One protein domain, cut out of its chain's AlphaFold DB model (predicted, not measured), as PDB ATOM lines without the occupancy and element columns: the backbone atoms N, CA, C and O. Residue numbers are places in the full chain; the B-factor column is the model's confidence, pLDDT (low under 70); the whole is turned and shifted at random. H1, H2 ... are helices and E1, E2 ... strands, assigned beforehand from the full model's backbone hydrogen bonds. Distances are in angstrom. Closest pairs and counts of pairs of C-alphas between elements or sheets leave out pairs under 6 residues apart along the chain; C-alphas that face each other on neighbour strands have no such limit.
ATOM      1  N   PRO A   8      68.981  93.932 128.588       86.69
ATOM      2  CA  PRO A   8      70.097  94.437 129.376       86.69
ATOM      3  C   PRO A   8      70.248  93.670 130.694       86.69
ATOM      4  O   PRO A   8      71.368  93.426 131.119       86.69
ATOM      5  N   GLU A   9      69.163  93.194 131.305       90.25
ATOM      6  CA  GLU A   9      69.202  92.452 132.571       90.25
ATOM      7  C   GLU A   9      69.975  91.137 132.437       90.25
ATOM      8  O   GLU A   9      70.768  90.783 133.314       90.25
ATOM      9  N   LEU A  10      69.775  90.415 131.327       90.44
ATOM     10  CA  LEU A  10      70.536  89.201 131.039       90.44
ATOM     11  C   LEU A  10      72.015  89.521 130.838       90.44
ATOM     12  O   LEU A  10      72.857  88.824 131.398       90.44
ATOM     13  N   LEU A  11      72.334  90.579 130.090       89.06
ATOM     14  CA  LEU A  11      73.720  90.975 129.858       89.06
ATOM     15  C   LEU A  11      74.424  91.378 131.161       89.06
ATOM     16  O   LEU A  11      75.507  90.870 131.437       89.06
ATOM     17  N   LEU A  12      73.795  92.214 131.993       89.94
ATOM     18  CA  LEU A  12      74.335  92.612 133.299       89.94
ATOM     19  C   LEU A  12      74.573  91.390 134.194       89.94
ATOM     20  O   LEU A  12      75.627  91.266 134.814       89.94
ATOM     21  N   ARG A  13      73.632  90.436 134.211       90.12
ATOM     22  CA  ARG A  13      73.781  89.188 134.967       90.12
ATOM     23  C   ARG A  13      74.969  88.355 134.489       90.12
ATOM     24  O   ARG A  13      75.665  87.778 135.319       90.12
ATOM     25  N   GLU A  14      75.184  88.239 133.180       90.88
ATOM     26  CA  GLU A  14      76.315  87.466 132.651       90.88
ATOM     27  C   GLU A  14      77.664  88.178 132.853       90.88
ATOM     28  O   GLU A  14      78.662  87.487 133.040       90.88
ATOM     29  N   ILE A  15      77.695  89.518 132.909       90.75
ATOM     30  CA  ILE A  15      78.887  90.283 133.320       90.75
ATOM     31  C   ILE A  15      79.232  89.978 134.782       90.75
ATOM     32  O   ILE A  15      80.342  89.545 135.050       90.75
ATOM     33  N   ILE A  16      78.274  90.086 135.710       89.31
ATOM     34  CA  ILE A  16      78.500  89.795 137.142       89.31
ATOM     35  C   ILE A  16      78.961  88.346 137.357       89.31
ATOM     36  O   ILE A  16      79.837  88.057 138.167       89.31
ATOM     37  N   LYS A  17      78.379  87.395 136.617       90.44
ATOM     38  CA  LYS A  17      78.802  85.989 136.683       90.44
ATOM     39  C   LYS A  17      80.211  85.762 136.151       90.44
ATOM     40  O   LYS A  17      80.791  84.732 136.487       90.44
ATOM     41  N   ALA A  18      80.738  86.639 135.300       91.31
ATOM     42  CA  ALA A  18      82.056  86.463 134.705       91.31
ATOM     43  C   ALA A  18      83.143  86.353 135.790       91.31
ATOM     44  O   ALA A  18      84.011  85.487 135.680       91.31
ATOM     45  N   ASP A  19      83.006  87.102 136.888       85.88
ATOM     46  CA  ASP A  19      83.902  87.055 138.054       85.88
ATOM     47  C   ASP A  19      83.721  85.814 138.945       85.88
ATOM     48  O   ASP A  19      84.593  85.471 139.741       85.88
ATOM     49  N   LEU A  20      82.624  85.074 138.766       87.94
ATOM     50  CA  LEU A  20      82.289  83.854 139.512       87.94
ATOM     51  C   LEU A  20      82.486  82.571 138.681       87.94
ATOM     52  O   LEU A  20      81.910  81.527 138.992       87.94
ATOM     53  N   GLY A  21      83.287  82.637 137.613       87.25
ATOM     54  CA  GLY A  21      83.549  81.504 136.716       87.25
ATOM     55  C   GLY A  21      82.632  81.436 135.488       87.25
ATOM     56  O   GLY A  21      82.463  80.364 134.908       87.25
ATOM     57  N   GLY A  22      82.023  82.561 135.107       88.56
ATOM     58  CA  GLY A  22      81.255  82.724 133.875       88.56
ATOM     59  C   GLY A  22      82.132  82.921 132.632       88.56
ATOM     60  O   GLY A  22      83.244  82.408 132.521       88.56
ATOM     61  N   ILE A  23      81.615  83.665 131.653       89.38
ATOM     62  CA  ILE A  23      82.323  83.927 130.394       89.38
ATOM     63  C   ILE A  23      83.452  84.932 130.653       89.38
ATOM     64  O   ILE A  23      83.208  86.131 130.760       89.38
ATOM     65  N   SER A  24      84.696  84.453 130.697       89.50
ATOM     66  CA  SER A  24      85.866  85.272 131.051       89.50
ATOM     67  C   SER A  24      86.075  86.501 130.160       89.50
ATOM     68  O   SER A  24      86.600  87.505 130.627       89.50
ATOM     69  N   SER A  25      85.627  86.471 128.899       90.75
ATOM     70  CA  SER A  25      85.726  87.623 127.993       90.75
ATOM     71  C   SER A  25      84.826  88.804 128.376       90.75
ATOM     72  O   SER A  25      84.911  89.846 127.736       90.75
ATOM     73  N   LEU A  26      83.927  88.639 129.352       91.00
ATOM     74  CA  LEU A  26      83.062  89.710 129.849       91.00
ATOM     75  C   LEU A  26      83.630  90.409 131.092       91.00
ATOM     76  O   LEU A  26      83.200  91.526 131.379       91.00
ATOM     77  N   VAL A  27      84.603  89.803 131.786       90.69
ATOM     78  CA  VAL A  27      85.209  90.354 133.011       90.69
ATOM     79  C   VAL A  27      85.773  91.741 132.727       90.69
ATOM     80  O   VAL A  27      86.648  91.899 131.872       90.69
ATOM     81  N   SER A  28      85.209  92.747 133.397       88.06
ATOM     82  CA  SER A  28      85.563  94.168 133.277       88.06
ATOM     83  C   SER A  28      85.695  94.705 131.839       88.06
ATOM     84  O   SER A  28      86.359  95.717 131.618       88.06
ATOM     85  N   SER A  29      85.066  94.062 130.849       91.00
ATOM     86  CA  SER A  29      85.332  94.307 129.418       91.00
ATOM     87  C   SER A  29      84.184  94.995 128.675       91.00
ATOM     88  O   SER A  29      84.303  95.280 127.483       91.00
ATOM     89  N   VAL A  30      83.064  95.259 129.351       91.25
ATOM     90  CA  VAL A  30      81.844  95.790 128.731       91.25
ATOM     91  C   VAL A  30      81.536  97.185 129.255       91.25
ATOM     92  O   VAL A  30      81.363  97.377 130.454       91.25
ATOM     93  N   TYR A  31      81.389  98.134 128.336       92.00
ATOM     94  CA  TYR A  31      80.967  99.498 128.629       92.00
ATOM     95  C   TYR A  31      79.605  99.765 127.996       92.00
ATOM     96  O   TYR A  31      79.400  99.504 126.809       92.00
ATOM     97  N   PHE A  32      78.688 100.327 128.776       91.25
ATOM     98  CA  PHE A  32      77.410 100.824 128.284       91.25
ATOM     99  C   PHE A  32      77.530 102.326 128.067       91.25
ATOM    100  O   PHE A  32      77.782 103.071 129.012       91.25
ATOM    101  N   ALA A  33      77.356 102.766 126.824       90.94
ATOM    102  CA  ALA A  33      77.415 104.175 126.467       90.94
ATOM    103  C   ALA A  33      76.038 104.659 126.007       90.94
ATOM    104  O   ALA A  33      75.476 104.122 125.051       90.94
ATOM    105  N   ASN A  34      75.511 105.693 126.661       88.38
ATOM    106  CA  ASN A  34      74.400 106.471 126.126       88.38
ATOM    107  C   ASN A  34      74.995 107.685 125.414       88.38
ATOM    108  O   ASN A  34      75.601 108.536 126.055       88.38
ATOM    109  N   THR A  35      74.838 107.754 124.094       85.50
ATOM    110  CA  THR A  35      75.420 108.821 123.269       85.50
ATOM    111  C   THR A  35      74.575 110.091 123.220       85.50
ATOM    112  O   THR A  35      75.068 111.113 122.757       85.50
ATOM    113  N   GLU A  36      73.316 110.042 123.661       84.75
ATOM    114  CA  GLU A  36      72.418 111.202 123.688       84.75
ATOM    115  C   GLU A  36      72.630 112.025 124.961       84.75
ATOM    116  O   GLU A  36      72.865 113.229 124.900       84.75
ATOM    117  N   GLU A  37      72.615 111.364 126.120       78.31
ATOM    118  CA  GLU A  37      72.830 112.006 127.423       78.31
ATOM    119  C   GLU A  37      74.257 111.815 127.975       78.31
ATOM    120  O   GLU A  37      74.520 112.136 129.131       78.31
ATOM    121  N   VAL A  38      75.178 111.331 127.132       84.25
ATOM    122  CA  VAL A  38      76.619 111.124 127.390       84.25
ATOM    123  C   VAL A  38      76.884 110.541 128.782       84.25
ATOM    124  O   VAL A  38      77.465 111.191 129.656       84.25
ATOM    125  N   TYR A  39      76.466 109.285 128.955       89.44
ATOM    126  CA  TYR A  39      76.845 108.443 130.092       89.44
ATOM    127  C   TYR A  39      77.752 107.311 129.640       89.44
ATOM    128  O   TYR A  39      77.533 106.722 128.579       89.44
ATOM    129  N   LEU A  40      78.689 106.950 130.507       93.88
ATOM    130  CA  LEU A  40      79.433 105.707 130.446       93.88
ATOM    131  C   LEU A  40      79.194 104.939 131.744       93.88
ATOM    132  O   LEU A  40      79.450 105.458 132.827       93.88
ATOM    133  N   TYR A  41      78.710 103.711 131.622       93.12
ATOM    134  CA  TYR A  41      78.502 102.804 132.739       93.12
ATOM    135  C   TYR A  41      79.345 101.544 132.555       93.12
ATOM    136  O   TYR A  41      79.312 100.916 131.492       93.12
ATOM    137  N   HIS A  42      80.108 101.185 133.582       94.00
ATOM    138  CA  HIS A  42      81.047 100.066 133.562       94.00
ATOM    139  C   HIS A  42      80.898  99.243 134.834       94.00
ATOM    140  O   HIS A  42      81.252  99.699 135.913       94.00
ATOM    141  N   ILE A  43      80.380  98.023 134.703       91.75
ATOM    142  CA  ILE A  43      80.425  97.029 135.780       91.75
ATOM    143  C   ILE A  43      81.718  96.248 135.607       91.75
ATOM    144  O   ILE A  43      81.941  95.666 134.540       91.75
ATOM    145  N   TYR A  44      82.566  96.254 136.630       84.44
ATOM    146  CA  TYR A  44      83.888  95.640 136.545       84.44
ATOM    147  C   TYR A  44      84.074  94.420 137.440       84.44
ATOM    148  O   TYR A  44      84.976  93.646 137.128       84.44
ATOM    149  N   ASP A  45      83.255  94.236 138.477       80.00
ATOM    150  CA  ASP A  45      83.192  93.002 139.265       80.00
ATOM    151  C   ASP A  45      81.819  92.804 139.949       80.00
ATOM    152  O   ASP A  45      80.847  93.505 139.653       80.00
ATOM    153  N   ASP A  46      81.721  91.840 140.870       79.56
ATOM    154  CA  ASP A  46      80.518  91.555 141.660       79.56
ATOM    155  C   ASP A  46      80.250  92.567 142.795       79.56
ATOM    156  O   ASP A  46      79.233  92.464 143.485       79.56
ATOM    157  N   ARG A  47      81.138  93.549 142.993       80.12
ATOM    158  CA  ARG A  47      81.103  94.521 144.097       80.12
ATOM    159  C   ARG A  47      80.836  95.943 143.628       80.12
ATOM    160  O   ARG A  47      80.318  96.733 144.418       80.12
ATOM    161  N   GLY A  48      81.213  96.288 142.400       87.69
ATOM    162  CA  GLY A  48      81.303  97.678 141.981       87.69
ATOM    163  C   GLY A  48      80.958  97.942 140.523       87.69
ATOM    164  O   GLY A  48      80.998  97.078 139.645       87.69
ATOM    165  N   ALA A  49      80.615  99.202 140.282       92.56
ATOM    166  CA  ALA A  49      80.441  99.752 138.956       92.56
ATOM    167  C   ALA A  49      80.778 101.242 138.972       92.56
ATOM    168  O   ALA A  49      80.471 101.939 139.940       92.56
ATOM    169  N   ASP A  50      81.331 101.727 137.868       93.44
ATOM    170  CA  ASP A  50      81.569 103.143 137.640       93.44
ATOM    171  C   ASP A  50      80.469 103.721 136.752       93.44
ATOM    172  O   ASP A  50      80.068 103.127 135.745       93.44
ATOM    173  N   LEU A  51      79.994 104.911 137.116       93.44
ATOM    174  CA  LEU A  51      79.102 105.720 136.296       93.44
ATOM    175  C   LEU A  51      79.727 107.098 136.099       93.44
ATOM    176  O   LEU A  51      79.914 107.855 137.050       93.44
ATOM    177  N   VAL A  52      80.014 107.430 134.846       93.81
ATOM    178  CA  VAL A  52      80.601 108.709 134.449       93.81
ATOM    179  C   VAL A  52      79.637 109.409 133.503       93.81
ATOM    180  O   VAL A  52      79.040 108.772 132.637       93.81
ATOM    181  N   ALA A  53      79.492 110.721 133.651       93.94
ATOM    182  CA  ALA A  53      78.734 111.546 132.720       93.94
ATOM    183  C   ALA A  53      79.524 112.801 132.355       93.94
ATOM    184  O   ALA A  53      80.393 113.241 133.109       93.94
ATOM    185  N   GLU A  54      79.193 113.398 131.213       92.62
ATOM    186  CA  GLU A  54      79.791 114.666 130.775       92.62
ATOM    187  C   GLU A  54      79.503 115.816 131.754       92.62
ATOM    188  O   GLU A  54      80.351 116.675 131.989       92.62
TER     189      GLU A  54
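Overview. This is residues 8 to 54 of the 84 residues of the protein "DUF3885 domain-containing protein" of Ruthenibacterium lactatiformans (UniProt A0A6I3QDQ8). A small sheet of three antiparallel strands, E1, E2 and E3, makes one end of an elongated domain, and one helix, H1, makes the other end together with the looped link of residues 19 to 30. H1 lies beyond the end of the sheet where E2 finishes at Ile 43, and the link loops from H1 back to edge strand E1. The printed part has 47 residues, with one named helix and three named strands in the order H1, E1, E2, E3; the sheet's order is E1, E2, E3, and the class is mixed, helices and strands. The whole is only just compact, close to loose, with a radius of gyration of the C-alphas of 11.0 A, and its C-alphas span 34 by 18 by 16 A.

Along the chain. Find C-alpha 8 at (70.097, 94.437, 129.376); here H1 begins, residues 8 to 18, and it runs 15.3 A to C-alpha 18. Go on through residues 19 to 30, which hold no named element, to C-alpha 31 at (80.967, 99.498, 128.629). There E1 begins, residues 31 to 34, 9.9 A long. Next comes E2, residues 39 to 43, 13.2 A long. Last is E3, residues 49 to 53, 13.4 A long, which ends at C-alpha 53 at (78.734, 111.546, 132.720).

Arrangement. Start with the sheet, where E1, E2 and E3 form a meander, each strand the antiparallel neighbour of the one before. E1 and E2 are a hairpin, at 157 degrees between their directions; look for N 32 and O 41 at 2.8 A, within hydrogen-bond range. C-alphas 33 and 40 face each other at 4.7 A. E2 and E3 are a hairpin too, at 172 degrees; here N 40 and O 52 are within hydrogen-bond range at 2.8 A, and C-alphas 43 and 49 face each other at 4.2 A. E2 is the inner strand, and E1 and E3 are the edge strands. Now turn to H1, which is only just not on the sheet, with 4 pairs of C-alphas within 10 A. The closest C-alphas of H1 and E2 are those of Ile 15 and Ile 43, 7.3 A apart. H1 and E3 are apart. In H1 every O i to N i+4 pair is within hydrogen-bond range.

Size, cuts and confidence. The two C-alphas farthest apart are those of Gly 21 and Glu 36, at 34.3 A. The link from H1 to E1, 12 residues, is long; those from E1 to E2 and from E2 to E3 are tight. The printed part has no cut. The mean pLDDT of the printed part is 89.1, and no printed residue is under 70.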